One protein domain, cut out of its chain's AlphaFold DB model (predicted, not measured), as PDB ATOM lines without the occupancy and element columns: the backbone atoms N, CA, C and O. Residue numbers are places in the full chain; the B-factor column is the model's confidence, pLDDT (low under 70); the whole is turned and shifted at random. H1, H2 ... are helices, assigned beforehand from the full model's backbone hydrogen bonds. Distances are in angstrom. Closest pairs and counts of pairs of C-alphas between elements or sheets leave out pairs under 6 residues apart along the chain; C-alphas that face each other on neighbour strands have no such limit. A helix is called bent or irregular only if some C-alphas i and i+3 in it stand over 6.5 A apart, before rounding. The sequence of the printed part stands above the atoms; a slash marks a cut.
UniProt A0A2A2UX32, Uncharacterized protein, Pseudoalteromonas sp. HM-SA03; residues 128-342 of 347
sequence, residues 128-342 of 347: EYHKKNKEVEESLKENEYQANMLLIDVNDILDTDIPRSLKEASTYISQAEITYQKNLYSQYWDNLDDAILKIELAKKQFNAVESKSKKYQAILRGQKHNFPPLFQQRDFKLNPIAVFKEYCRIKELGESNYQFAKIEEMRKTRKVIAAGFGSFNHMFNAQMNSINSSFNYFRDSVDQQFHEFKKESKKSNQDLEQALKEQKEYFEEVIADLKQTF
ATOM      1  N   GLU A 128     162.854 189.053 162.905       90.19
ATOM      2  CA  GLU A 128     161.696 188.599 163.680       90.19
ATOM      3  C   GLU A 128     161.647 189.237 165.068       90.19
ATOM      4  O   GLU A 128     160.585 189.682 165.510       90.19
ATOM      5  N   TYR A 129     162.793 189.333 165.744       79.25
ATOM      6  CA  TYR A 129     162.907 190.006 167.034       79.25
ATOM      7  C   TYR A 129     162.506 191.485 166.945       79.25
ATOM      8  O   TYR A 129     161.691 191.960 167.737       79.25
ATOM      9  N   HIS A 130     163.012 192.213 165.943       83.88
ATOM     10  CA  HIS A 130     162.626 193.608 165.720       83.88
ATOM     11  C   HIS A 130     161.137 193.756 165.401       83.88
ATOM     12  O   HIS A 130     160.511 194.699 165.885       83.88
ATOM     13  N   LYS A 131     160.556 192.827 164.634       92.62
ATOM     14  CA  LYS A 131     159.124 192.826 164.331       92.62
ATOM     15  C   LYS A 131     158.284 192.636 165.598       92.62
ATOM     16  O   LYS A 131     157.399 193.447 165.847       92.62
ATOM     17  N   LYS A 132     158.612 191.645 166.434       88.44
ATOM     18  CA  LYS A 132     157.917 191.405 167.712       88.44
ATOM     19  C   LYS A 132     158.039 192.593 168.664       88.44
ATOM     20  O   LYS A 132     157.046 193.003 169.251       88.44
ATOM     21  N   ASN A 133     159.225 193.192 168.783       82.06
ATOM     22  CA  ASN A 133     159.405 194.380 169.623       82.06
ATOM     23  C   ASN A 133     158.591 195.574 169.114       82.06
ATOM     24  O   ASN A 133     158.025 196.305 169.921       82.06
ATOM     25  N   LYS A 134     158.498 195.756 167.792       90.12
ATOM     26  CA  LYS A 134     157.672 196.807 167.193       90.12
ATOM     27  C   LYS A 134     156.181 196.584 167.471       90.12
ATOM     28  O   LYS A 134     155.505 197.528 167.858       90.12
ATOM     29  N   GLU A 135     155.690 195.352 167.333       90.25
ATOM     30  CA  GLU A 135     154.302 194.989 167.663       90.25
ATOM     31  C   GLU A 135     153.992 195.234 169.150       90.25
ATOM     32  O   GLU A 135     152.951 195.801 169.486       90.25
ATOM     33  N   VAL A 136     154.920 194.885 170.050       87.12
ATOM     34  CA  VAL A 136     154.796 195.188 171.486       87.12
ATOM     35  C   VAL A 136     154.754 196.699 171.717       87.12
ATOM     36  O   VAL A 136     153.859 197.173 172.412       87.12
ATOM     37  N   GLU A 137     155.657 197.474 171.115       86.38
ATOM     38  CA  GLU A 137     155.681 198.934 171.265       86.38
ATOM     39  C   GLU A 137     154.391 199.595 170.749       86.38
ATOM     40  O   GLU A 137     153.859 200.499 171.395       86.38
ATOM     41  N   GLU A 138     153.862 199.137 169.613       92.81
ATOM     42  CA  GLU A 138     152.584 199.604 169.065       92.81
ATOM     43  C   GLU A 138     151.418 199.273 170.006       92.81
ATOM     44  O   GLU A 138     150.621 200.161 170.314       92.81
ATOM     45  N   SER A 139     151.370 198.054 170.554       89.75
ATOM     46  CA  SER A 139     150.338 197.667 171.527       89.75
ATOM     47  C   SER A 139     150.410 198.476 172.831       89.75
ATOM     48  O   SER A 139     149.380 198.830 173.405       89.75
ATOM     49  N   LEU A 140     151.616 198.833 173.291       89.12
ATOM     50  CA  LEU A 140     151.808 199.672 174.476       89.12
ATOM     51  C   LEU A 140     151.347 201.110 174.228       89.12
ATOM     52  O   LEU A 140     150.688 201.687 175.090       89.12
ATOM     53  N   LYS A 141     151.631 201.672 173.045       90.06
ATOM     54  CA  LYS A 141     151.136 203.002 172.648       90.06
ATOM     55  C   LYS A 141     149.615 203.038 172.550       90.06
ATOM     56  O   LYS A 141     148.999 204.020 172.956       90.06
ATOM     57  N   GLU A 142     149.003 201.976 172.031       93.19
ATOM     58  CA  GLU A 142     147.547 201.866 171.984       93.19
ATOM     59  C   GLU A 142     146.946 201.810 173.395       93.19
ATOM     60  O   GLU A 142     146.021 202.563 173.702       93.19
ATOM     61  N   ASN A 143     147.514 200.987 174.280       91.94
ATOM     62  CA  ASN A 143     147.108 200.911 175.683       91.94
ATOM     63  C   ASN A 143     147.257 202.261 176.403       91.94
ATOM     64  O   ASN A 143     146.352 202.678 177.126       91.94
ATOM     65  N   GLU A 144     148.358 202.975 176.171       90.94
ATOM     66  CA  GLU A 144     148.609 204.314 176.717       90.94
ATOM     67  C   GLU A 144     147.535 205.307 176.264       90.94
ATOM     68  O   GLU A 144     146.963 206.039 177.078       90.94
ATOM     69  N   TYR A 145     147.215 205.306 174.970       92.62
ATOM     70  CA  TYR A 145     146.163 206.145 174.412       92.62
ATOM     71  C   TYR A 145     144.794 205.825 175.030       92.62
ATOM     72  O   TYR A 145     144.092 206.731 175.487       92.62
ATOM     73  N   GLN A 146     144.429 204.543 175.113       94.44
ATOM     74  CA  GLN A 146     143.159 204.116 175.703       94.44
ATOM     75  C   GLN A 146     143.060 204.474 177.195       94.44
ATOM     76  O   GLN A 146     142.013 204.951 177.642       94.44
ATOM     77  N   ALA A 147     144.138 204.301 177.964       93.50
ATOM     78  CA  ALA A 147     144.180 204.672 179.376       93.50
ATOM     79  C   ALA A 147     144.015 206.188 179.573       93.50
ATOM     80  O   ALA A 147     143.236 206.610 180.430       93.50
ATOM     81  N   ASN A 148     144.677 207.009 178.750       91.62
ATOM     82  CA  ASN A 148     144.539 208.468 178.789       91.62
ATOM     83  C   ASN A 148     143.105 208.916 178.463       91.62
ATOM     84  O   ASN A 148     142.545 209.747 179.178       91.62
ATOM     85  N   MET A 149     142.482 208.326 177.441       93.94
ATOM     86  CA  MET A 149     141.086 208.615 177.093       93.94
ATOM     87  C   MET A 149     140.129 208.259 178.235       93.94
ATOM     88  O   MET A 149     139.276 209.065 178.598       93.94
ATOM     89  N   LEU A 150     140.297 207.086 178.854       94.00
ATOM     90  CA  LEU A 150     139.472 206.674 179.994       94.00
ATOM     91  C   LEU A 150     139.658 207.584 181.209       94.00
ATOM     92  O   LEU A 150     138.682 207.868 181.900       94.00
ATOM     93  N   LEU A 151     140.883 208.042 181.469       92.44
ATOM     94  CA  LEU A 151     141.174 208.976 182.552       92.44
ATOM     95  C   LEU A 151     140.458 210.314 182.335       92.44
ATOM     96  O   LEU A 151     139.786 210.794 183.245       92.44
ATOM     97  N   ILE A 152     140.560 210.890 181.132       91.50
ATOM     98  CA  ILE A 152     139.881 212.145 180.774       91.50
ATOM     99  C   ILE A 152     138.366 211.988 180.923       91.50
ATOM    100  O   ILE A 152     137.727 212.788 181.602       91.50
ATOM    101  N   ASP A 153     137.811 210.917 180.359       93.75
ATOM    102  CA  ASP A 153     136.386 210.606 180.418       93.75
ATOM    103  C   ASP A 153     135.866 210.451 181.854       93.75
ATOM    104  O   ASP A 153     134.779 210.919 182.185       93.75
ATOM    105  N   VAL A 154     136.607 209.736 182.704       92.50
ATOM    106  CA  VAL A 154     136.236 209.553 184.112       92.50
ATOM    107  C   VAL A 154     136.292 210.887 184.845       92.50
ATOM    108  O   VAL A 154     135.382 211.192 185.616       92.50
ATOM    109  N   ASN A 155     137.325 211.691 184.589       91.00
ATOM    110  CA  ASN A 155     137.480 212.995 185.219       91.00
ATOM    111  C   ASN A 155     136.340 213.937 184.839       91.00
ATOM    112  O   ASN A 155     135.771 214.554 185.731       91.00
ATOM    113  N   ASP A 156     135.954 213.986 183.565       92.69
ATOM    114  CA  ASP A 156     134.845 214.827 183.115       92.69
ATOM    115  C   ASP A 156     133.515 214.415 183.766       92.69
ATOM    116  O   ASP A 156     132.788 215.254 184.300       92.69
ATOM    117  N   ILE A 157     133.230 213.109 183.846       92.62
ATOM    118  CA  ILE A 157     131.998 212.642 184.496       92.62
ATOM    119  C   ILE A 157     131.985 213.002 185.993       92.62
ATOM    120  O   ILE A 157     130.953 213.419 186.531       92.62
ATOM    121  N   LEU A 158     133.122 212.838 186.675       90.25
ATOM    122  CA  LEU A 158     133.258 213.102 188.110       90.25
ATOM    123  C   LEU A 158     133.236 214.598 188.453       90.25
ATOM    124  O   LEU A 158     132.637 214.966 189.464       90.25
ATOM    125  N   ASP A 159     133.877 215.444 187.646       90.31
ATOM    126  CA  ASP A 159     134.024 216.880 187.922       90.31
ATOM    127  C   ASP A 159     132.848 217.703 187.395       90.31
ATOM    128  O   ASP A 159     132.473 218.717 187.996       90.31
ATOM    129  N   THR A 160     132.239 217.261 186.297       92.50
ATOM    130  CA  THR A 160     131.225 218.031 185.580       92.50
ATOM    131  C   THR A 160     129.838 217.423 185.764       92.50
ATOM    132  O   THR A 160     128.926 218.073 186.287       92.50
ATOM    133  N   ASP A 161     129.658 216.176 185.340       94.44
ATOM    134  CA  ASP A 161     128.329 215.616 185.092       94.44
ATOM    135  C   ASP A 161     127.593 215.185 186.362       94.44
ATOM    136  O   ASP A 161     126.417 215.527 186.548       94.44
ATOM    137  N   ILE A 162     128.280 214.475 187.261       91.94
ATOM    138  CA  ILE A 162     127.708 214.047 188.542       91.94
ATOM    139  C   ILE A 162     127.364 215.268 189.410       91.94
ATOM    140  O   ILE A 162     126.209 215.373 189.840       91.94
ATOM    141  N   PRO A 163     128.277 216.238 189.640       93.69
ATOM    142  CA  PRO A 163     127.951 217.433 190.413       93.69
ATOM    143  C   PRO A 163     126.810 218.246 189.802       93.69
ATOM    144  O   PRO A 163     125.953 218.733 190.542       93.69
ATOM    145  N   ARG A 164     126.752 218.369 188.466       95.50
ATOM    146  CA  ARG A 164     125.642 219.035 187.770       95.50
ATOM    147  C   ARG A 164     124.312 218.344 188.067       95.50
ATOM    148  O   ARG A 164     123.385 219.007 188.525       95.50
ATOM    149  N   SER A 165     124.239 217.026 187.887       95.44
ATOM    150  CA  SER A 165     123.011 216.250 188.112       95.44
ATOM    151  C   SER A 165     122.547 216.323 189.572       95.44
ATOM    152  O   SER A 165     121.367 216.542 189.838       95.44
ATOM    153  N   LEU A 166     123.473 216.226 190.532       95.19
ATOM    154  CA  LEU A 166     123.156 216.341 191.961       95.19
ATOM    155  C   LEU A 166     122.714 217.757 192.358       95.19
ATOM    156  O   LEU A 166     121.809 217.912 193.178       95.19
ATOM    157  N   LYS A 167     123.318 218.797 191.774       96.38
ATOM    158  CA  LYS A 167     122.920 220.191 192.008       96.38
ATOM    159  C   LYS A 167     121.532 220.485 191.441       96.38
ATOM    160  O   LYS A 167     120.734 221.155 192.099       96.38
ATOM    161  N   GLU A 168     121.233 219.988 190.244       96.81
ATOM    162  CA  GLU A 168     119.903 220.091 189.639       96.81
ATOM    163  C   GLU A 168     118.863 219.364 190.495       96.81
ATOM    164  O   GLU A 168     117.854 219.967 190.853       96.81
ATOM    165  N   ALA A 169     119.149 218.129 190.928       96.62
ATOM    166  CA  ALA A 169     118.294 217.392 191.857       96.62
ATOM    167  C   ALA A 169     118.019 218.195 193.138       96.62
ATOM    168  O   ALA A 169     116.866 218.395 193.506       96.62
ATOM    169  N   SER A 170     119.065 218.730 193.779       96.94
ATOM    170  CA  SER A 170     118.921 219.574 194.973       96.94
ATOM    171  C   SER A 170     118.066 220.815 194.711       96.94
ATOM    172  O   SER A 170     117.287 221.204 195.573       96.94
ATOM    173  N   THR A 171     118.189 221.427 193.530       97.94
ATOM    174  CA  THR A 171     117.390 222.601 193.149       97.94
ATOM    175  C   THR A 171     115.909 222.247 193.059       97.94
ATOM    176  O   THR A 171     115.078 222.958 193.624       97.94
ATOM    177  N   TYR A 172     115.574 221.131 192.407       98.31
ATOM    178  CA  TYR A 172     114.195 220.652 192.317       98.31
ATOM    179  C   TYR A 172     113.624 220.258 193.681       98.31
ATOM    180  O   TYR A 172     112.477 220.583 193.976       98.31
ATOM    181  N   ILE A 173     114.424 219.643 194.558       98.19
ATOM    182  CA  ILE A 173     114.005 219.311 195.928       98.19
ATOM    183  C   ILE A 173     113.667 220.584 196.720       98.19
ATOM    184  O   ILE A 173     112.609 220.662 197.344       98.19
ATOM    185  N   SER A 174     114.497 221.629 196.636       98.19
ATOM    186  CA  SER A 174     114.194 222.922 197.267       98.19
ATOM    187  C   SER A 174     112.950 223.593 196.667       98.19
ATOM    188  O   SER A 174     112.163 224.209 197.385       98.19
ATOM    189  N   GLN A 175     112.724 223.470 195.356       98.31
ATOM    190  CA  GLN A 175     111.501 223.967 194.712       98.31
ATOM    191  C   GLN A 175     110.258 223.177 195.143       98.31
ATOM    192  O   GLN A 175     109.200 223.776 195.357       98.31
ATOM    193  N   ALA A 176     110.377 221.860 195.328       98.19
ATOM    194  CA  ALA A 176     109.328 221.027 195.905       98.19
ATOM    195  C   ALA A 176     108.970 221.527 197.314       98.19
ATOM    196  O   ALA A 176     107.806 221.786 197.594       98.19
ATOM    197  N   GLU A 177     109.949 221.813 198.171       98.38
ATOM    198  CA  GLU A 177     109.679 222.367 199.503       98.38
ATOM    199  C   GLU A 177     108.945 223.724 199.455       98.38
ATOM    200  O   GLU A 177     107.947 223.928 200.152       98.38
ATOM    201  N   ILE A 178     109.364 224.640 198.574       98.31
ATOM    202  CA  ILE A 178     108.699 225.945 198.397       98.31
ATOM    203  C   ILE A 178     107.259 225.775 197.888       98.31
ATOM    204  O   ILE A 178     106.350 226.490 198.315       98.31
ATOM    205  N   THR A 179     107.034 224.860 196.944       97.94
ATOM    206  CA  THR A 179     105.696 224.595 196.384       97.94
ATOM    207  C   THR A 179     104.788 223.887 197.385       97.94
ATOM    208  O   THR A 179     103.599 224.210 197.435       97.94
ATOM    209  N   TYR A 180     105.345 223.030 198.247       98.06
ATOM    210  CA  TYR A 180     104.644 222.451 199.392       98.06
ATOM    211  C   TYR A 180     104.122 223.545 200.330       98.06
ATOM    212  O   TYR A 180     102.924 223.610 200.593       98.06
ATOM    213  N   GLN A 181     104.989 224.475 200.748       98.12
ATOM    214  CA  GLN A 181     104.613 225.591 201.631       98.12
ATOM    215  C   GLN A 181     103.518 226.494 201.036       98.12
ATOM    216  O   GLN A 181     102.746 227.110 201.768       98.12
ATOM    217  N   LYS A 182     103.435 226.568 199.703       98.12
ATOM    218  CA  LYS A 182     102.429 227.349 198.968       98.12
ATOM    219  C   LYS A 182     101.165 226.558 198.612       98.12
ATOM    220  O   LYS A 182     100.306 227.104 197.924       98.12
ATOM    221  N   ASN A 183     101.039 225.301 199.045       97.69
ATOM    222  CA  ASN A 183      99.937 224.399 198.687       97.69
ATOM    223  C   ASN A 183      99.751 224.222 197.163       97.69
ATOM    224  O   ASN A 183      98.635 224.063 196.667       97.69
ATOM    225  N   LEU A 184     100.846 224.259 196.398       97.31
ATOM    226  CA  LEU A 184     100.838 224.061 194.946       97.31
ATOM    227  C   LEU A 184     100.991 222.569 194.619       97.31
ATOM    228  O   LEU A 184     102.074 222.096 194.277       97.31
ATOM    229  N   TYR A 185      99.892 221.822 194.761       95.06
ATOM    230  CA  TYR A 185      99.897 220.352 194.773       95.06
ATOM    231  C   TYR A 185     100.498 219.698 193.522       95.06
ATOM    232  O   TYR A 185     101.250 218.736 193.645       95.06
ATOM    233  N   SER A 186     100.169 220.182 192.317       93.50
ATOM    234  CA  SER A 186     100.697 219.572 191.086       93.50
ATOM    235  C   SER A 186     102.189 219.842 190.945       93.50
ATOM    236  O   SER A 186     102.956 218.900 190.769       93.50
ATOM    237  N   GLN A 187     102.590 221.108 191.092       96.31
ATOM    238  CA  GLN A 187     103.975 221.542 190.920       96.31
ATOM    239  C   GLN A 187     104.911 220.879 191.932       96.31
ATOM    240  O   GLN A 187     106.052 220.581 191.602       96.31
ATOM    241  N   TYR A 188     104.433 220.611 193.147       97.44
ATOM    242  CA  TYR A 188     105.172 219.844 194.145       97.44
ATOM    243  C   TYR A 188     105.591 218.461 193.630       97.44
ATOM    244  O   TYR A 188     106.770 218.109 193.679       97.44
ATOM    245  N   TRP A 189     104.638 217.694 193.091       95.12
ATOM    246  CA  TRP A 189     104.917 216.363 192.558       95.12
ATOM    247  C   TRP A 189     105.711 216.411 191.254       95.12
ATOM    248  O   TRP A 189     106.547 215.542 191.042       95.12
ATOM    249  N   ASP A 190     105.491 217.426 190.410       93.94
ATOM    250  CA  ASP A 190     106.300 217.656 189.204       93.94
ATOM    251  C   ASP A 190     107.778 217.885 189.573       93.94
ATOM    252  O   ASP A 190     108.656 217.210 189.045       93.94
ATOM    253  N   ASN A 191     108.054 218.741 190.562       97.19
ATOM    254  CA  ASN A 191     109.415 218.985 191.046       97.19
ATOM    255  C   ASN A 191     110.056 217.726 191.653       97.19
ATOM    256  O   ASN A 191     111.247 217.488 191.458       97.19
ATOM    257  N   LEU A 192     109.300 216.899 192.385       94.88
ATOM    258  CA  LEU A 192     109.821 215.626 192.899       94.88
ATOM    259  C   LEU A 192     110.078 214.601 191.786       94.88
ATOM    260  O   LEU A 192     111.082 213.890 191.852       94.88
ATOM    261  N   ASP A 193     109.208 214.525 190.777       92.44
ATOM    262  CA  ASP A 193     109.409 213.693 189.585       92.44
ATOM    263  C   ASP A 193     110.695 214.132 188.839       92.44
ATOM    264  O   ASP A 193     111.531 213.299 188.484       92.44
ATOM    265  N   ASP A 194     110.924 215.437 188.676       94.12
ATOM    266  CA  ASP A 194     112.147 215.960 188.054       94.12
ATOM    267  C   ASP A 194     113.396 215.697 188.909       94.12
ATOM    268  O   ASP A 194     114.438 215.285 188.392       94.12
ATOM    269  N   ALA A 195     113.299 215.864 190.232       94.75
ATOM    270  CA  ALA A 195     114.397 215.574 191.150       94.75
ATOM    271  C   ALA A 195     114.856 214.111 191.052       94.75
ATOM    272  O   ALA A 195     116.062 213.855 190.966       94.75
ATOM    273  N   ILE A 196     113.922 213.150 191.027       92.69
ATOM    274  CA  ILE A 196     114.288 211.731 190.923       92.69
ATOM    275  C   ILE A 196     114.936 211.417 189.573       92.69
ATOM    276  O   ILE A 196     115.935 210.700 189.549       92.69
ATOM    277  N   LEU A 197     114.471 212.009 188.467       91.44
ATOM    278  CA  LEU A 197     115.103 211.831 187.153       91.44
ATOM    279  C   LEU A 197     116.573 212.278 187.161       91.44
ATOM    280  O   LEU A 197     117.433 211.621 186.569       91.44
ATOM    281  N   LYS A 198     116.893 213.371 187.864       95.69
ATOM    282  CA  LYS A 198     118.277 213.847 188.019       95.69
ATOM    283  C   LYS A 198     119.115 212.951 188.933       95.69
ATOM    284  O   LYS A 198     120.282 212.702 188.628       95.69
ATOM    285  N   ILE A 199     118.530 212.401 189.998       89.06
ATOM    286  CA  ILE A 199     119.181 211.393 190.853       89.06
ATOM    287  C   ILE A 199     119.477 210.110 190.055       89.06
ATOM    288  O   ILE A 199     120.573 209.554 190.150       89.06
ATOM    289  N   GLU A 200     118.540 209.647 189.227       87.06
ATOM    290  CA  GLU A 200     118.741 208.494 188.346       87.06
ATOM    291  C   GLU A 200     119.841 208.735 187.311       87.06
ATOM    292  O   GLU A 200     120.631 207.832 187.018       87.06
ATOM    293  N   LEU A 201     119.914 209.947 186.756       91.81
ATOM    294  CA  LEU A 201     120.982 210.327 185.841       91.81
ATOM    295  C   LEU A 201     122.350 210.271 186.535       91.81
ATOM    296  O   LEU A 201     123.269 209.644 186.005       91.81
ATOM    297  N   ALA A 202     122.453 210.820 187.750       89.81
ATOM    298  CA  ALA A 202     123.664 210.728 188.564       89.81
ATOM    299  C   ALA A 202     124.062 209.263 188.823       89.81
ATOM    300  O   ALA A 202     125.228 208.901 188.683       89.81
ATOM    301  N   LYS A 203     123.099 208.378 189.112       87.94
ATOM    302  CA  LYS A 203     123.353 206.934 189.255       87.94
ATOM    303  C   LYS A 203     123.942 206.317 187.984       87.94
ATOM    304  O   LYS A 203     124.908 205.560 188.058       87.94
ATOM    305  N   LYS A 204     123.365 206.613 186.813       90.06
ATOM    306  CA  LYS A 204     123.883 206.115 185.525       90.06
ATOM    307  C   LYS A 204     125.319 206.590 185.290       90.06
ATOM    308  O   LYS A 204     126.141 205.802 184.831       90.06
ATOM    309  N   GLN A 205     125.621 207.834 185.655       92.50
ATOM    310  CA  GLN A 205     126.968 208.400 185.580       92.50
ATOM    311  C   GLN A 205     127.941 207.694 186.539       92.50
ATOM    312  O   GLN A 205     129.020 207.306 186.104       92.50
ATOM    313  N   PHE A 206     127.551 207.417 187.790       88.19
ATOM    314  CA  PHE A 206     128.370 206.615 188.715       88.19
ATOM    315  C   PHE A 206     128.679 205.217 188.163       88.19
ATOM    316  O   PHE A 206     129.832 204.792 188.177       88.19
ATOM    317  N   ASN A 207     127.681 204.523 187.613       86.19
ATOM    318  CA  ASN A 207     127.887 203.210 186.994       86.19
ATOM    319  C   ASN A 207     128.819 203.292 185.767       86.19
ATOM    320  O   ASN A 207     129.627 202.392 185.528       86.19
ATOM    321  N   ALA A 208     128.720 204.370 184.982       91.44
ATOM    322  CA  ALA A 208     129.612 204.611 183.854       91.44
ATOM    323  C   ALA A 208     131.058 204.831 184.320       91.44
ATOM    324  O   ALA A 208     131.969 204.235 183.741       91.44
ATOM    325  N   VAL A 209     131.262 205.613 185.387       90.50
ATOM    326  CA  VAL A 209     132.576 205.767 186.026       90.50
ATOM    327  C   VAL A 209     133.094 204.408 186.479       90.50
ATOM    328  O   VAL A 209     134.175 204.027 186.058       90.50
ATOM    329  N   GLU A 210     132.317 203.632 187.239       88.19
ATOM    330  CA  GLU A 210     132.739 202.312 187.725       88.19
ATOM    331  C   GLU A 210     133.204 201.394 186.578       88.19
ATOM    332  O   GLU A 210     134.281 200.794 186.641       88.19
ATOM    333  N   SER A 211     132.423 201.314 185.496       92.31
ATOM    334  CA  SER A 211     132.775 200.516 184.319       92.31
ATOM    335  C   SER A 211     134.047 201.020 183.630       92.31
ATOM    336  O   SER A 211     134.867 200.204 183.202       92.31
ATOM    337  N   LYS A 212     134.213 202.338 183.466       93.69
ATOM    338  CA  LYS A 212     135.407 202.925 182.838       93.69
ATOM    339  C   LYS A 212     136.641 202.743 183.722       93.69
ATOM    340  O   LYS A 212     137.693 202.376 183.210       93.69
ATOM    341  N   SER A 213     136.496 202.881 185.038       89.25
ATOM    342  CA  SER A 213     137.560 202.636 186.009       89.25
ATOM    343  C   SER A 213     138.050 201.191 185.958       89.25
ATOM    344  O   SER A 213     139.252 200.965 185.881       89.25
ATOM    345  N   LYS A 214     137.145 200.202 185.896       89.94
ATOM    346  CA  LYS A 214     137.533 198.788 185.733       89.94
ATOM    347  C   LYS A 214     138.339 198.548 184.454       89.94
ATOM    348  O   LYS A 214     139.328 197.822 184.486       89.94
ATOM    349  N   LYS A 215     137.946 199.170 183.335       94.06
ATOM    350  CA  LYS A 215     138.688 199.077 182.063       94.06
ATOM    351  C   LYS A 215     140.068 199.723 182.157       94.06
ATOM    352  O   LYS A 215     141.044 199.114 181.743       94.06
ATOM    353  N   TYR A 216     140.146 200.913 182.744       93.25
ATOM    354  CA  TYR A 216     141.404 201.624 182.958       93.25
ATOM    355  C   TYR A 216     142.385 200.776 183.770       93.25
ATOM    356  O   TYR A 216     143.527 200.579 183.372       93.25
ATOM    357  N   GLN A 217     141.912 200.181 184.865       89.94
ATOM    358  CA  GLN A 217     142.739 199.292 185.672       89.94
ATOM    359  C   GLN A 217     143.161 198.027 184.934       89.94
ATOM    360  O   GLN A 217     144.285 197.573 185.107       89.94
ATOM    361  N   ALA A 218     142.279 197.450 184.117       92.12
ATOM    362  CA  ALA A 218     142.617 196.275 183.324       92.12
ATOM    363  C   ALA A 218     143.754 196.560 182.330       92.12
ATOM    364  O   ALA A 218     144.597 195.690 182.138       92.12
ATOM    365  N   ILE A 219     143.799 197.765 181.750       92.88
ATOM    366  CA  ILE A 219     144.877 198.195 180.847       92.88
ATOM    367  C   ILE A 219     146.201 198.336 181.605       92.88
ATOM    368  O   ILE A 219     147.234 197.880 181.128       92.88
ATOM    369  N   LEU A 220     146.169 198.946 182.790       90.31
ATOM    370  CA  LEU A 220     147.378 199.239 183.564       90.31
ATOM    371  C   LEU A 220     147.933 198.037 184.340       90.31
ATOM    372  O   LEU A 220     149.113 198.015 184.691       90.31
ATOM    373  N   ARG A 221     147.101 197.028 184.619       89.81
ATOM    374  CA  ARG A 221     147.476 195.876 185.444       89.81
ATOM    375  C   ARG A 221     148.700 195.155 184.876       89.81
ATOM    376  O   ARG A 221     148.681 194.661 183.752       89.81
ATOM    377  N   GLY A 222     149.734 195.014 185.706       84.25
ATOM    378  CA  GLY A 222     150.968 194.311 185.344       84.25
ATOM    379  C   GLY A 222     151.909 195.100 184.430       84.25
ATOM    380  O   GLY A 222     152.913 194.546 183.990       84.25
ATOM    381  N   GLN A 223     151.613 196.371 184.154       85.62
ATOM    382  CA  GLN A 223     152.470 197.261 183.378       85.62
ATOM    383  C   GLN A 223     153.128 198.290 184.302       85.62
ATOM    384  O   GLN A 223     152.506 198.792 185.236       85.62
ATOM    385  N   LYS A 224     154.393 198.633 184.050       84.06
ATOM    386  CA  LYS A 224     155.062 199.721 184.772       84.06
ATOM    387  C   LYS A 224     154.641 201.051 184.151       84.06
ATOM    388  O   LYS A 224     154.757 201.225 182.943       84.06
ATOM    389  N   HIS A 225     154.124 201.979 184.950       88.19
ATOM    390  CA  HIS A 225     153.514 203.196 184.420       88.19
ATOM    391  C   HIS A 225     153.572 204.368 185.407       88.19
ATOM    392  O   HIS A 225     153.696 204.172 186.615       88.19
ATOM    393  N   ASN A 226     153.409 205.596 184.904       85.25
ATOM    394  CA  ASN A 226     153.324 206.817 185.723       85.25
ATOM    395  C   ASN A 226     151.903 207.417 185.803       85.25
ATOM    396  O   ASN A 226     151.728 208.520 186.320       85.25
ATOM    397  N   PHE A 227     150.900 206.705 185.285       83.81
ATOM    398  CA  PHE A 227     149.499 207.117 185.332       83.81
ATOM    399  C   PHE A 227     149.015 207.375 186.770       83.81
ATOM    400  O   PHE A 227     149.370 206.623 187.686       83.81
ATOM    401  N   PRO A 228     148.185 208.412 186.992       83.06
ATOM    402  CA  PRO A 228     147.700 208.749 188.314       83.06
ATOM    403  C   PRO A 228     146.615 207.750 188.751       83.06
ATOM    404  O   PRO A 228     145.915 207.165 187.915       83.06
ATOM    405  N   PRO A 229     146.407 207.576 190.066       80.88
ATOM    406  CA  PRO A 229     145.218 206.891 190.546       80.88
ATOM    407  C   PRO A 229     143.975 207.712 190.164       80.88
ATOM    408  O   PRO A 229     143.928 208.916 190.411       80.88
ATOM    409  N   LEU A 230     142.960 207.062 189.581       75.56
ATOM    410  CA  LEU A 230     141.739 207.714 189.066       75.56
ATOM    411  C   LEU A 230     141.052 208.631 190.087       75.56
ATOM    412  O   LEU A 230     140.511 209.681 189.743       75.56
ATOM    413  N   PHE A 231     141.080 208.227 191.355       68.25
ATOM    414  CA  PHE A 231     140.309 208.847 192.424       68.25
ATOM    415  C   PHE A 231     141.150 209.665 193.399       68.25
ATOM    416  O   PHE A 231     140.741 209.766 194.551       68.25
ATOM    417  N   GLN A 232     142.301 210.225 192.980       65.69
ATOM    418  CA  GLN A 232     143.110 211.135 193.817       65.69
ATOM    419  C   GLN A 232     142.206 211.991 194.704       65.69
ATOM    420  O   GLN A 232     141.362 212.678 194.146       65.69
ATOM    421  N   GLN A 233     142.364 211.874 196.033       58.91
ATOM    422  CA  GLN A 233     141.477 212.399 197.086       58.91
ATOM    423  C   GLN A 233     140.611 213.578 196.622       58.91
ATOM    424  O   GLN A 233     140.976 214.741 196.799       58.91
ATOM    425  N   ARG A 234     139.470 213.278 195.988       67.19
ATOM    426  CA  ARG A 234     138.533 214.315 195.571       67.19
ATOM    427  C   ARG A 234     137.604 214.566 196.728       67.19
ATOM    428  O   ARG A 234     136.852 213.680 197.130       67.19
ATOM    429  N   ASP A 235     137.623 215.797 197.213       66.12
ATOM    430  CA  ASP A 235     136.540 216.292 198.041       66.12
ATOM    431  C   ASP A 235     135.298 216.445 197.163       66.12
ATOM    432  O   ASP A 235     135.079 217.462 196.496       66.12
ATOM    433  N   PHE A 236     134.467 215.402 197.151       65.88
ATOM    434  CA  PHE A 236     133.126 215.481 196.595       65.88
ATOM    435  C   PHE A 236     132.313 216.471 197.434       65.88
ATOM    436  O   PHE A 236     131.709 216.114 198.444       65.88
ATOM    437  N   LYS A 237     132.290 217.740 197.007       69.75
ATOM    438  CA  LYS A 237     131.529 218.810 197.679       69.75
ATOM    439  C   LYS A 237     130.038 218.484 197.809       69.75
ATOM    440  O   LYS A 237     129.382 218.966 198.728       69.75
ATOM    441  N   LEU A 238     129.495 217.695 196.882       72.94
ATOM    442  CA  LEU A 238     128.110 217.234 196.886       72.94
ATOM    443  C   LEU A 238     128.063 215.772 197.319       72.94
ATOM    444  O   LEU A 238     128.515 214.893 196.590       72.94
ATOM    445  N   ASN A 239     127.481 215.523 198.492       84.12
ATOM    446  CA  ASN A 239     127.247 214.177 198.999       84.12
ATOM    447  C   ASN A 239     125.929 213.622 198.414       84.12
ATOM    448  O   ASN A 239     124.857 214.108 198.797       84.12
ATOM    449  N   PRO A 240     125.964 212.591 197.544       83.81
ATOM    450  CA  PRO A 240     124.758 212.015 196.946       83.81
ATOM    451  C   PRO A 240     123.770 211.494 197.995       83.81
ATOM    452  O   PRO A 240     122.559 211.624 197.826       83.81
ATOM    453  N   ILE A 241     124.278 210.959 199.111       85.31
ATOM    454  CA  ILE A 241     123.458 210.446 200.216       85.31
ATOM    455  C   ILE A 241     122.681 211.586 200.873       85.31
ATOM    456  O   ILE A 241     121.524 211.400 201.241       85.31
ATOM    457  N   ALA A 242     123.288 212.766 201.022       87.94
ATOM    458  CA  ALA A 242     122.614 213.919 201.612       87.94
ATOM    459  C   ALA A 242     121.474 214.418 200.712       87.94
ATOM    460  O   ALA A 242     120.362 214.606 201.196       87.94
ATOM    461  N   VAL A 243     121.726 214.543 199.403       90.75
ATOM    462  CA  VAL A 243     120.698 214.926 198.415       90.75
ATOM    463  C   VAL A 243     119.543 213.924 198.425       90.75
ATOM    464  O   VAL A 243     118.379 214.309 198.442       90.75
ATOM    465  N   PHE A 244     119.860 212.632 198.471       87.75
ATOM    466  CA  PHE A 244     118.855 211.581 198.489       87.75
ATOM    467  C   PHE A 244     118.036 211.550 199.793       87.75
ATOM    468  O   PHE A 244     116.815 211.413 199.758       87.75
ATOM    469  N   LYS A 245     118.680 211.718 200.955       88.06
ATOM    470  CA  LYS A 245     117.978 211.830 202.245       88.06
ATOM    471  C   LYS A 245     117.012 213.010 202.256       88.06
ATOM    472  O   LYS A 245     115.895 212.871 202.746       88.06
ATOM    473  N   GLU A 246     117.428 214.137 201.690       94.88
ATOM    474  CA  GLU A 246     116.579 215.318 201.598       94.88
ATOM    475  C   GLU A 246     115.393 215.094 200.653       94.88
ATOM    476  O   GLU A 246     114.265 215.443 200.993       94.88
ATOM    477  N   TYR A 247     115.611 214.416 199.522       94.19
ATOM    478  CA  TYR A 247     114.522 213.967 198.653       94.19
ATOM    479  C   TYR A 247     113.488 213.126 199.421       94.19
ATOM    480  O   TYR A 247     112.293 213.408 199.342       94.19
ATOM    481  N   CYS A 248     113.931 212.122 200.189       92.31
ATOM    482  CA  CYS A 248     113.035 211.279 200.986       92.31
ATOM    483  C   CYS A 248     112.256 212.087 202.022       92.31
ATOM    484  O   CYS A 248     111.041 211.944 202.101       92.31
ATOM    485  N   ARG A 249     112.935 212.976 202.755       97.56
ATOM    486  CA  ARG A 249     112.303 213.845 203.755       97.56
ATOM    487  C   ARG A 249     111.202 214.705 203.138       97.56
ATOM    488  O   ARG A 249     110.108 214.793 203.691       97.56
ATOM    489  N   ILE A 250     111.483 215.349 202.002       97.38
ATOM    490  CA  ILE A 250     110.481 216.159 201.305       97.38
ATOM    491  C   ILE A 250     109.343 215.272 200.814       97.38
ATOM    492  O   ILE A 250     108.195 215.592 201.076       97.38
ATOM    493  N   LYS A 251     109.631 214.127 200.188       94.69
ATOM    494  CA  LYS A 251     108.597 213.191 199.730       94.69
ATOM    495  C   LYS A 251     107.653 212.760 200.863       94.69
ATOM    496  O   LYS A 251     106.438 212.850 200.688       94.69
ATOM    497  N   GLU A 252     108.194 212.375 202.018       94.62
ATOM    498  CA  GLU A 252     107.425 212.000 203.217       94.62
ATOM    499  C   GLU A 252     106.517 213.141 203.707       94.62
ATOM    500  O   GLU A 252     105.392 212.906 204.155       94.62
ATOM    501  N   LEU A 253     106.960 214.394 203.569       96.38
ATOM    502  CA  LEU A 253     106.153 215.569 203.900       96.38
ATOM    503  C   LEU A 253     104.887 215.652 203.029       96.38
ATOM    504  O   LEU A 253     103.797 215.894 203.542       96.38
ATOM    505  N   GLY A 254     105.005 215.393 201.725       95.56
ATOM    506  CA  GLY A 254     103.849 215.316 200.827       95.56
ATOM    507  C   GLY A 254     102.962 214.098 201.084       95.56
ATOM    508  O   GLY A 254     101.741 214.217 201.041       95.56
ATOM    509  N   GLU A 255     103.549 212.940 201.385       92.69
ATOM    510  CA  GLU A 255     102.794 211.707 201.666       92.69
ATOM    511  C   GLU A 255     102.017 211.779 202.988       92.69
ATOM    512  O   GLU A 255     100.912 211.245 203.088       92.69
ATOM    513  N   SER A 256     102.551 212.477 203.994       95.81
ATOM    514  CA  SER A 256     101.874 212.680 205.284       95.81
ATOM    515  C   SER A 256     100.703 213.669 205.215       95.81
ATOM    516  O   SER A 256      99.844 213.674 206.100       95.81
ATOM    517  N   ASN A 257     100.617 214.484 204.157       97.62
ATOM    518  CA  ASN A 257      99.517 215.416 203.942       97.62
ATOM    519  C   ASN A 257      98.454 214.819 203.006       97.62
ATOM    520  O   ASN A 257      98.693 214.616 201.816       97.62
ATOM    521  N   TYR A 258      97.235 214.626 203.521       97.12
ATOM    522  CA  TYR A 258      96.131 213.987 202.792       97.12
ATOM    523  C   TYR A 258      95.848 214.592 201.404       97.12
ATOM    524  O   TYR A 258      95.597 213.853 200.453       97.12
ATOM    525  N   GLN A 259      95.896 215.921 201.255       97.12
ATOM    526  CA  GLN A 259      95.591 216.565 199.970       97.12
ATOM    527  C   GLN A 259      96.677 216.281 198.928       97.12
ATOM    528  O   GLN A 259      96.367 215.957 197.781       97.12
ATOM    529  N   PHE A 260      97.948 216.344 199.329       96.50
ATOM    530  CA  PHE A 260      99.072 216.012 198.453       96.50
ATOM    531  C   PHE A 260      99.059 214.527 198.082       96.50
ATOM    532  O   PHE A 260      99.152 214.214 196.893       96.50
ATOM    533  N   ALA A 261      98.860 213.639 199.059       94.88
ATOM    534  CA  ALA A 261      98.775 212.196 198.850       94.88
ATOM    535  C   ALA A 261      97.646 211.809 197.877       94.88
ATOM    536  O   ALA A 261      97.861 211.028 196.951       94.88
ATOM    537  N   LYS A 262      96.459 212.421 198.006       94.94
ATOM    538  CA  LYS A 262      95.333 212.185 197.088       94.94
ATOM    539  C   LYS A 262      95.671 212.562 195.642       94.94
ATOM    540  O   LYS A 262      95.339 211.831 194.709       94.94
ATOM    541  N   ILE A 263      96.340 213.698 195.433       92.69
ATOM    542  CA  ILE A 263      96.788 214.111 194.094       92.69
ATOM    543  C   ILE A 263      97.852 213.151 193.552       92.69
ATOM    544  O   ILE A 263      97.822 212.817 192.365       92.69
ATOM    545  N   GLU A 264      98.761 212.672 194.398       92.38
ATOM    546  CA  GLU A 264      99.760 211.674 194.014       92.38
ATOM    547  C   GLU A 264      99.112 210.368 193.544       92.38
ATOM    548  O   GLU A 264      99.476 209.841 192.495       92.38
ATOM    549  N   GLU A 265      98.113 209.869 194.272       90.06
ATOM    550  CA  GLU A 265      97.365 208.659 193.922       90.06
ATOM    551  C   GLU A 265      96.668 208.812 192.562       90.06
ATOM    552  O   GLU A 265      96.773 207.943 191.687       90.06
ATOM    553  N   MET A 266      96.034 209.967 192.331       91.00
ATOM    554  CA  MET A 266      95.434 210.298 191.037       91.00
ATOM    555  C   MET A 266      96.483 210.330 189.914       91.00
ATOM    556  O   MET A 266      96.227 209.824 188.818       91.00
ATOM    557  N   ARG A 267      97.676 210.886 190.165       88.75
ATOM    558  CA  ARG A 267      98.791 210.900 189.200       88.75
ATOM    559  C   ARG A 267      99.320 209.494 188.924       88.75
ATOM    560  O   ARG A 267      99.477 209.138 187.757       88.75
ATOM    561  N   LYS A 268      99.552 208.684 189.961       84.81
ATOM    562  CA  LYS A 268      99.989 207.280 189.850       84.81
ATOM    563  C   LYS A 268      98.997 206.475 189.017       84.81
ATOM    564  O   LYS A 268      99.405 205.804 188.077       84.81
ATOM    565  N   THR A 269      97.703 206.632 189.280       83.94
ATOM    566  CA  THR A 269      96.632 205.976 188.519       83.94
ATOM    567  C   THR A 269      96.672 206.369 187.045       83.94
ATOM    568  O   THR A 269      96.672 205.502 186.175       83.94
ATOM    569  N   ARG A 270      96.807 207.667 186.737       81.81
ATOM    570  CA  ARG A 270      96.945 208.142 185.349       81.81
ATOM    571  C   ARG A 270      98.192 207.588 184.662       81.81
ATOM    572  O   ARG A 270      98.091 207.144 183.523       81.81
ATOM    573  N   LYS A 271      99.345 207.577 185.344       77.44
ATOM    574  CA  LYS A 271     100.593 207.005 184.813       77.44
ATOM    575  C   LYS A 271     100.446 205.502 184.548       77.44
ATOM    576  O   LYS A 271     100.855 205.040 183.494       77.44
ATOM    577  N   VAL A 272      99.819 204.749 185.455       71.81
ATOM    578  CA  VAL A 272      99.577 203.299 185.305       71.81
ATOM    579  C   VAL A 272      98.626 202.995 184.148       71.81
ATOM    580  O   VAL A 272      98.882 202.066 183.384       71.81
ATOM    581  N   ILE A 273      97.564 203.787 183.990       69.75
ATOM    582  CA  ILE A 273      96.626 203.661 182.869       69.75
ATOM    583  C   ILE A 273      97.330 203.980 181.546       69.75
ATOM    584  O   ILE A 273      97.158 203.253 180.573       69.75
ATOM    585  N   ALA A 274      98.159 205.027 181.513       64.12
ATOM    586  CA  ALA A 274      98.901 205.420 180.318       64.12
ATOM    587  C   ALA A 274     100.024 204.430 179.947       64.12
ATOM    588  O   ALA A 274     100.290 204.231 178.766       64.12
ATOM    589  N   ALA A 275     100.679 203.814 180.936       62.00
ATOM    590  CA  ALA A 275     101.817 202.916 180.737       62.00
ATOM    591  C   ALA A 275     101.443 201.423 180.652       62.00
ATOM    592  O   ALA A 275     102.327 200.599 180.445       62.00
ATOM    593  N   GLY A 276     100.168 201.057 180.837       50.84
ATOM    594  CA  GLY A 276      99.725 199.662 180.840       50.84
ATOM    595  C   GLY A 276     100.341 198.843 181.983       50.84
ATOM    596  O   GLY A 276     101.225 198.028 181.759       50.84
ATOM    597  N   PHE A 277      99.887 199.061 183.224       44.88
ATOM    598  CA  PHE A 277     100.101 198.187 184.401       44.88
ATOM    599  C   PHE A 277     101.541 197.714 184.722       44.88
ATOM    600  O   PHE A 277     101.735 196.732 185.436       44.88
ATOM    601  N   GLY A 278     102.567 198.460 184.311       47.25
ATOM    602  CA  GLY A 278     103.971 198.220 184.670       47.25
ATOM    603  C   GLY A 278     104.468 199.027 185.880       47.25
ATOM    604  O   GLY A 278     105.310 199.900 185.734       47.25
ATOM    605  N   SER A 279     103.939 198.759 187.075       55.25
ATOM    606  CA  SER A 279     104.647 198.823 188.372       55.25
ATOM    607  C   SER A 279     105.745 199.908 188.615       55.25
ATOM    608  O   SER A 279     106.921 199.602 188.843       55.25
ATOM    609  N   PHE A 280     105.348 201.181 188.718       52.00
ATOM    610  CA  PHE A 280     106.233 202.302 189.099       52.00
ATOM    611  C   PHE A 280     106.832 202.171 190.520       52.00
ATOM    612  O   PHE A 280     108.029 202.370 190.714       52.00
ATOM    613  N   ASN A 281     106.035 201.761 191.516       51.53
ATOM    614  CA  ASN A 281     106.490 201.637 192.914       51.53
ATOM    615  C   ASN A 281     107.570 200.556 193.104       51.53
ATOM    616  O   ASN A 281     108.508 200.729 193.881       51.53
ATOM    617  N   HIS A 282     107.460 199.438 192.382       56.69
ATOM    618  CA  HIS A 282     108.457 198.367 192.443       56.69
ATOM    619  C   HIS A 282     109.751 198.769 191.729       56.69
ATOM    620  O   HIS A 282     110.831 198.363 192.158       56.69
ATOM    621  N   MET A 283     109.654 199.599 190.681       59.06
ATOM    622  CA  MET A 283     110.814 200.187 190.017       59.06
ATOM    623  C   MET A 283     111.552 201.141 190.962       59.06
ATOM    624  O   MET A 283     112.767 201.037 191.092       59.06
ATOM    625  N   PHE A 284     110.817 201.978 191.702       57.53
ATOM    626  CA  PHE A 284     111.380 202.957 192.632       57.53
ATOM    627  C   PHE A 284     112.146 202.305 193.800       57.53
ATOM    628  O   PHE A 284     113.321 202.600 194.024       57.53
ATOM    629  N   ASN A 285     111.527 201.353 194.510       60.81
ATOM    630  CA  ASN A 285     112.184 200.656 195.625       60.81
ATOM    631  C   ASN A 285     113.387 199.815 195.158       60.81
ATOM    632  O   ASN A 285     114.429 199.791 195.818       60.81
ATOM    633  N   ALA A 286     113.284 199.162 193.994       66.44
ATOM    634  CA  ALA A 286     114.404 198.436 193.398       66.44
ATOM    635  C   ALA A 286     115.541 199.381 192.976       66.44
ATOM    636  O   ALA A 286     116.718 199.089 193.204       66.44
ATOM    637  N   GLN A 287     115.209 200.543 192.407       67.25
ATOM    638  CA  GLN A 287     116.189 201.559 192.042       67.25
ATOM    639  C   GLN A 287     116.916 202.107 193.262       67.25
ATOM    640  O   GLN A 287     118.127 202.290 193.157       67.25
ATOM    641  N   MET A 288     116.226 202.313 194.386       63.66
ATOM    642  CA  MET A 288     116.811 202.846 195.613       63.66
ATOM    643  C   MET A 288     117.840 201.906 196.241       63.66
ATOM    644  O   MET A 288     118.981 202.315 196.469       63.66
ATOM    645  N   ASN A 289     117.482 200.634 196.445       70.00
ATOM    646  CA  ASN A 289     118.438 199.628 196.915       70.00
ATOM    647  C   ASN A 289     119.635 199.527 195.966       70.00
ATOM    648  O   ASN A 289     120.776 199.444 196.409       70.00
ATOM    649  N   SER A 290     119.372 199.635 194.663       69.75
ATOM    650  CA  SER A 290     120.408 199.615 193.642       69.75
ATOM    651  C   SER A 290     121.278 200.887 193.614       69.75
ATOM    652  O   SER A 290     122.454 200.782 193.301       69.75
ATOM    653  N   ILE A 291     120.763 202.084 193.935       67.75
ATOM    654  CA  ILE A 291     121.576 203.315 194.054       67.75
ATOM    655  C   ILE A 291     122.526 203.183 195.235       67.75
ATOM    656  O   ILE A 291     123.722 203.412 195.088       67.75
ATOM    657  N   ASN A 292     121.991 202.792 196.393       69.12
ATOM    658  CA  ASN A 292     122.782 202.670 197.608       69.12
ATOM    659  C   ASN A 292     123.848 201.577 197.452       69.12
ATOM    660  O   ASN A 292     125.005 201.787 197.808       69.12
ATOM    661  N   SER A 293     123.495 200.442 196.835       70.31
ATOM    662  CA  SER A 293     124.476 199.411 196.507       70.31
ATOM    663  C   SER A 293     125.505 199.917 195.500       70.31
ATOM    664  O   SER A 293     126.684 199.759 195.761       70.31
ATOM    665  N   SER A 294     125.104 200.556 194.390       66.81
ATOM    666  CA  SER A 294     126.046 201.093 193.392       66.81
ATOM    667  C   SER A 294     127.019 202.097 194.005       66.81
ATOM    668  O   SER A 294     128.204 202.044 193.707       66.81
ATOM    669  N   PHE A 295     126.551 202.984 194.886       69.12
ATOM    670  CA  PHE A 295     127.412 203.958 195.554       69.12
ATOM    671  C   PHE A 295     128.369 203.297 196.552       69.12
ATOM    672  O   PHE A 295     129.554 203.611 196.545       69.12
ATOM    673  N   ASN A 296     127.886 202.358 197.372       70.62
ATOM    674  CA  ASN A 296     128.743 201.631 198.310       70.62
ATOM    675  C   ASN A 296     129.754 200.749 197.571       70.62
ATOM    676  O   ASN A 296     130.931 200.813 197.885       70.62
ATOM    677  N   TYR A 297     129.341 200.022 196.529       70.44
ATOM    678  CA  TYR A 297     130.251 199.267 195.664       70.44
ATOM    679  C   TYR A 297     131.258 200.170 194.967       70.44
ATOM    680  O   TYR A 297     132.425 199.812 194.880       70.44
ATOM    681  N   PHE A 298     130.835 201.336 194.480       67.38
ATOM    682  CA  PHE A 298     131.741 202.311 193.889       67.38
ATOM    683  C   PHE A 298     132.765 202.794 194.914       67.38
ATOM    684  O   PHE A 298     133.954 202.759 194.627       67.38
ATOM    685  N   ARG A 299     132.327 203.181 196.115       71.50
ATOM    686  CA  ARG A 299     133.206 203.626 197.201       71.50
ATOM    687  C   ARG A 299     134.166 202.523 197.644       71.50
ATOM    688  O   ARG A 299     135.363 202.759 197.708       71.50
ATOM    689  N   ASP A 300     133.662 201.320 197.887       73.88
ATOM    690  CA  ASP A 300     134.468 200.183 198.328       73.88
ATOM    691  C   ASP A 300     135.434 199.735 197.214       73.88
ATOM    692  O   ASP A 300     136.582 199.395 197.487       73.88
ATOM    693  N   SER A 301     135.008 199.809 195.946       67.81
ATOM    694  CA  SER A 301     135.879 199.631 194.780       67.81
ATOM    695  C   SER A 301     136.969 200.695 194.780       67.81
ATOM    696  O   SER A 301     138.135 200.341 194.770       67.81
ATOM    697  N   VAL A 302     136.636 201.985 194.884       64.00
ATOM    698  CA  VAL A 302     137.611 203.087 194.978       64.00
ATOM    699  C   VAL A 302     138.621 202.838 196.105       64.00
ATOM    700  O   VAL A 302     139.826 202.934 195.871       64.00
ATOM    701  N   ASP A 303     138.155 202.455 197.295       67.44
ATOM    702  CA  ASP A 303     139.001 202.167 198.457       67.44
ATOM    703  C   ASP A 303     139.922 200.960 198.210       67.44
ATOM    704  O   ASP A 303     141.125 201.016 198.487       67.44
ATOM    705  N   GLN A 304     139.400 199.879 197.623       73.94
ATOM    706  CA  GLN A 304     140.205 198.723 197.225       73.94
ATOM    707  C   GLN A 304     141.245 199.107 196.167       73.94
ATOM    708  O   GLN A 304     142.408 198.718 196.284       73.94
ATOM    709  N   GLN A 305     140.863 199.902 195.168       66.81
ATOM    710  CA  GLN A 305     141.765 200.387 194.126       66.81
ATOM    711  C   GLN A 305     142.890 201.237 194.721       66.81
ATOM    712  O   GLN A 305     144.043 201.105 194.314       66.81
ATOM    713  N   PHE A 306     142.590 202.056 195.730       65.94
ATOM    714  CA  PHE A 306     143.600 202.789 196.490       65.94
ATOM    715  C   PHE A 306     144.561 201.864 197.234       65.94
ATOM    716  O   PHE A 306     145.773 202.097 197.229       65.94
ATOM    717  N   HIS A 307     144.044 200.814 197.869       71.25
ATOM    718  CA  HIS A 307     144.869 199.832 198.565       71.25
ATOM    719  C   HIS A 307     145.766 199.034 197.615       71.25
ATOM    720  O   HIS A 307     146.955 198.868 197.906       71.25
ATOM    721  N   GLU A 308     145.230 198.574 196.484       74.50
ATOM    722  CA  GLU A 308     145.983 197.864 195.448       74.50
ATOM    723  C   GLU A 308     147.059 198.763 194.846       74.50
ATOM    724  O   GLU A 308     148.228 198.391 194.870       74.50
ATOM    725  N   PHE A 309     146.710 199.990 194.449       66.31
ATOM    726  CA  PHE A 309     147.669 200.965 193.932       66.31
ATOM    727  C   PHE A 309     148.786 201.263 194.940       66.31
ATOM    728  O   PHE A 309     149.964 201.270 194.591       66.31
ATOM    729  N   LYS A 310     148.451 201.455 196.223       68.81
ATOM    730  CA  LYS A 310     149.448 201.684 197.280       68.81
ATOM    731  C   LYS A 310     150.380 200.482 197.454       68.81
ATOM    732  O   LYS A 310     151.574 200.660 197.698       68.81
ATOM    733  N   LYS A 311     149.849 199.262 197.337       77.50
ATOM    734  CA  LYS A 311     150.629 198.020 197.410       77.50
ATOM    735  C   LYS A 311     151.539 197.858 196.192       77.50
ATOM    736  O   LYS A 311     152.706 197.519 196.364       77.50
ATOM    737  N   GLU A 312     151.025 198.116 194.996       72.00
ATOM    738  CA  GLU A 312     151.753 197.992 193.730       72.00
ATOM    739  C   GLU A 312     152.847 199.061 193.612       72.00
ATOM    740  O   GLU A 312     153.987 198.736 193.296       72.00
ATOM    741  N   SER A 313     152.556 200.303 194.014       65.44
ATOM    742  CA  SER A 313     153.546 201.380 194.134       65.44
ATOM    743  C   SER A 313     154.656 201.030 195.131       65.44
ATOM    744  O   SER A 313     155.834 201.197 194.823       65.44
ATOM    745  N   LYS A 314     154.311 200.469 196.303       71.81
ATOM    746  CA  LYS A 314     155.311 200.011 197.278       71.81
ATOM    747  C   LYS A 314     156.183 198.889 196.712       71.81
ATOM    748  O   LYS A 314     157.394 198.934 196.895       71.81
ATOM    749  N   LYS A 315     155.581 197.908 196.031       79.38
ATOM    750  CA  LYS A 315     156.312 196.794 195.415       79.38
ATOM    751  C   LYS A 315     157.244 197.285 194.304       79.38
ATOM    752  O   LYS A 315     158.415 196.947 194.324       79.38
ATOM    753  N   SER A 316     156.758 198.140 193.405       68.06
ATOM    754  CA  SER A 316     157.563 198.739 192.332       68.06
ATOM    755  C   SER A 316     158.770 199.509 192.882       68.06
ATOM    756  O   SER A 316     159.882 199.354 192.384       68.06
ATOM    757  N   ASN A 317     158.587 200.268 193.972       66.06
ATOM    758  CA  ASN A 317     159.701 200.939 194.648       66.06
ATOM    759  C   ASN A 317     160.716 199.943 195.235       66.06
ATOM    760  O   ASN A 317     161.915 200.177 195.125       66.06
ATOM    761  N   GLN A 318     160.260 198.832 195.822       81.88
ATOM    762  CA  GLN A 318     161.145 197.783 196.346       81.88
ATOM    763  C   GLN A 318     161.914 197.060 195.231       81.88
ATOM    764  O   GLN A 318     163.117 196.854 195.360       81.88
ATOM    765  N   ASP A 319     161.241 196.721 194.130       76.50
ATOM    766  CA  ASP A 319     161.857 196.077 192.966       76.50
ATOM    767  C   ASP A 319     162.921 197.005 192.341       76.50
ATOM    768  O   ASP A 319     163.996 196.555 191.942       76.50
ATOM    769  N   LEU A 320     162.668 198.321 192.321       64.56
ATOM    770  CA  LEU A 320     163.622 199.326 191.847       64.56
ATOM    771  C   LEU A 320     164.833 199.465 192.779       64.56
ATOM    772  O   LEU A 320     165.963 199.524 192.297       64.56
ATOM    773  N   GLU A 321     164.626 199.479 194.098       76.69
ATOM    774  CA  GLU A 321     165.723 199.459 195.078       76.69
ATOM    775  C   GLU A 321     166.580 198.192 194.950       76.69
ATOM    776  O   GLU A 321     167.810 198.272 195.022       76.69
ATOM    777  N   GLN A 322     165.952 197.037 194.714       85.50
ATOM    778  CA  GLN A 322     166.651 195.771 194.516       85.50
ATOM    779  C   GLN A 322     167.476 195.771 193.223       85.50
ATOM    780  O   GLN A 322     168.665 195.460 193.275       85.50
ATOM    781  N   ALA A 323     166.902 196.184 192.091       68.38
ATOM    782  CA  ALA A 323     167.629 196.269 190.822       68.38
ATOM    783  C   ALA A 323     168.834 197.223 190.910       68.38
ATOM    784  O   ALA A 323     169.911 196.942 190.385       68.38
ATOM    785  N   LEU A 324     168.683 198.341 191.629       70.56
ATOM    786  CA  LEU A 324     169.759 199.310 191.849       70.56
ATOM    787  C   LEU A 324     170.870 198.728 192.742       70.56
ATOM    788  O   LEU A 324     172.047 199.038 192.552       70.56
ATOM    789  N   LYS A 325     170.518 197.855 193.692       87.25
ATOM    790  CA  LYS A 325     171.481 197.110 194.510       87.25
ATOM    791  C   LYS A 325     172.242 196.066 193.686       87.25
ATOM    792  O   LYS A 325     173.467 196.063 193.731       87.25
ATOM    793  N   GLU A 326     171.540 195.253 192.902       84.06
ATOM    794  CA  GLU A 326     172.141 194.241 192.018       84.06
ATOM    795  C   GLU A 326     173.088 194.888 190.995       84.06
ATOM    796  O   GLU A 326     174.199 194.411 190.773       84.06
ATOM    797  N   GLN A 327     172.702 196.040 190.434       77.25
ATOM    798  CA  GLN A 327     173.559 196.800 189.526       77.25
ATOM    799  C   GLN A 327     174.842 197.293 190.217       77.25
ATOM    800  O   GLN A 327     175.917 197.236 189.621       77.25
ATOM    801  N   LYS A 328     174.752 197.771 191.466       81.12
ATOM    802  CA  LYS A 328     175.927 198.189 192.249       81.12
ATOM    803  C   LYS A 328     176.862 197.021 192.548       81.12
ATOM    804  O   LYS A 328     178.060 197.167 192.334       81.12
ATOM    805  N   GLU A 329     176.324 195.885 192.989       86.94
ATOM    806  CA  GLU A 329     177.106 194.671 193.266       86.94
ATOM    807  C   GLU A 329     177.836 194.190 192.001       86.94
ATOM    808  O   GLU A 329     179.042 193.950 192.041       86.94
ATOM    809  N   TYR A 330     177.151 194.178 190.852       83.19
ATOM    810  CA  TYR A 330     177.766 193.859 189.562       83.19
ATOM    811  C   TYR A 330     178.901 194.830 189.186       83.19
ATOM    812  O   TYR A 330     179.967 194.407 188.742       83.19
ATOM    813  N   PHE A 331     178.714 196.143 189.373       71.06
ATOM    814  CA  PHE A 331     179.780 197.116 189.110       71.06
ATOM    815  C   PHE A 331     180.983 196.934 190.043       71.06
ATOM    816  O   PHE A 331     182.121 197.079 189.593       71.06
ATOM    817  N   GLU A 332     180.758 196.621 191.318       86.44
ATOM    818  CA  GLU A 332     181.834 196.339 192.271       86.44
ATOM    819  C   GLU A 332     182.617 195.075 191.891       86.44
ATOM    820  O   GLU A 332     183.849 195.100 191.932       86.44
ATOM    821  N   GLU A 333     181.931 194.019 191.441       88.69
ATOM    822  CA  GLU A 333     182.548 192.791 190.926       88.69
ATOM    823  C   GLU A 333     183.418 193.078 189.693       88.69
ATOM    824  O   GLU A 333     184.598 192.731 189.671       88.69
ATOM    825  N   VAL A 334     182.895 193.821 188.711       80.56
ATOM    826  CA  VAL A 334     183.656 194.223 187.514       80.56
ATOM    827  C   VAL A 334     184.880 195.072 187.881       80.56
ATOM    828  O   VAL A 334     185.960 194.892 187.316       80.56
ATOM    829  N   ILE A 335     184.750 196.001 188.835       83.69
ATOM    830  CA  ILE A 335     185.881 196.814 189.309       83.69
ATOM    831  C   ILE A 335     186.935 195.936 190.001       83.69
ATOM    832  O   ILE A 335     188.134 196.185 189.832       83.69
ATOM    833  N   ALA A 336     186.519 194.935 190.778       89.00
ATOM    834  CA  ALA A 336     187.422 193.999 191.438       89.00
ATOM    835  C   ALA A 336     188.185 193.137 190.419       89.00
ATOM    836  O   ALA A 336     189.415 193.082 190.483       89.00
ATOM    837  N   ASP A 337     187.488 192.575 189.429       83.31
ATOM    838  CA  ASP A 337     188.072 191.780 188.342       83.31
ATOM    839  C   ASP A 337     189.076 192.592 187.512       83.31
ATOM    840  O   ASP A 337     190.178 192.125 187.201       83.31
ATOM    841  N   LEU A 338     188.746 193.849 187.197       76.06
ATOM    842  CA  LEU A 338     189.663 194.751 186.498       76.06
ATOM    843  C   LEU A 338     190.915 195.025 187.334       76.06
ATOM    844  O   LEU A 338     192.027 194.919 186.816       76.06
ATOM    845  N   LYS A 339     190.767 195.337 188.629       84.62
ATOM    846  CA  LYS A 339     191.912 195.543 189.533       84.62
ATOM    847  C   LYS A 339     192.795 194.300 189.615       84.62
ATOM    848  O   LYS A 339     194.014 194.438 189.549       84.62
ATOM    849  N   GLN A 340     192.197 193.115 189.721       87.38
ATOM    850  CA  GLN A 340     192.930 191.854 189.735       87.38
ATOM    851  C   GLN A 340     193.685 191.648 188.419       87.38
ATOM    852  O   GLN A 340     194.885 191.399 188.451       87.38
ATOM    853  N   THR A 341     193.026 191.860 187.277       77.25
ATOM    854  CA  THR A 341     193.640 191.751 185.944       77.25
ATOM    855  C   THR A 341     194.837 192.694 185.791       77.25
ATOM    856  O   THR A 341     195.879 192.284 185.282       77.25
ATOM    857  N   PHE A 342     194.737 193.935 186.281       75.50
ATOM    858  CA  PHE A 342     195.851 194.891 186.279       75.50
ATOM    859  C   PHE A 342     196.996 194.487 187.216       75.50
ATOM    860  O   PHE A 342     198.157 194.707 186.883       75.50
TER     861      PHE A 342
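AT A GLANCE: This is residues 128 to 342 of the 347 residues of an uncharacterized protein of Pseudoalteromonas sp. HM-SA03 (UniProt A0A2A2UX32). A very long helix, H5, runs along one side of a three-helix up-and-down bundle of H1b, H2 and H3, each running against the one before, and its residues 317 to 342 stick out far beyond. H4 stands crosswise at the bundle's other end, and the first residues of H1, 128 to 139, stick out as well. The printed part has 215 residues with five named helices, H1 to H5 in order, and no named strand: all helix. It is extended, with a radius of gyration of the C-alphas of 27.6 A and spans of 103 by 36 by 24 A.

IN THESE COORDINATES: H5, residues 280 to 342, is 90.0 A long and ends at C-alpha 342 (195.851, 194.891, 186.279). H2, residues 185 to 220, is 53.2 A long. H1, residues 128 to 181, was assigned as one helix by its hydrogen bonds but is bent, C-alphas 159 and 162 being 6.9 A apart; H1a, residues 128 to 159, begins at C-alpha 128 (161.696, 188.599, 163.680) and is 46.4 A long, and H1b, residues 162 to 181, is 28.9 A long. H3 is residues 240 to 256, 24.4 A, and H4 residues 258 to 275, 25.3 A.

HOW THE PARTS SIT: H5 touches H2, the hub, with residues 291 to 298 alone, closest at the C-alphas of Phe 298 and Glu 210, 6.2 A. H1b and H2 form a helical hairpin, a shallow tilt of 15 degrees, closest at Ala 169 and Ala 195, C-alphas 4.4 A apart. H3 touches H1b, the C-alphas of Tyr 247 and Ile 173 being closest at 6.0 A. H4 touches H2 at a steep tilt of 60 degrees, closest at the C-alphas of Phe 260 and Tyr 185, 5.7 A. H1a and H5 are apart. Every O i to N i+4 pair is within hydrogen-bond range in H1a, H1b, H3, H4 and H5, and 31 of 32 in H2.

THE WHOLE: The C-alphas of Gln 259 and Phe 342, the two farthest apart, are 103.5 A apart. The printed part has no cut, and the link from H2 to H3, 19 residues, is long. The model's pLDDT is under 70 in 41 residues, among them 231 to 237 and 273 to 288.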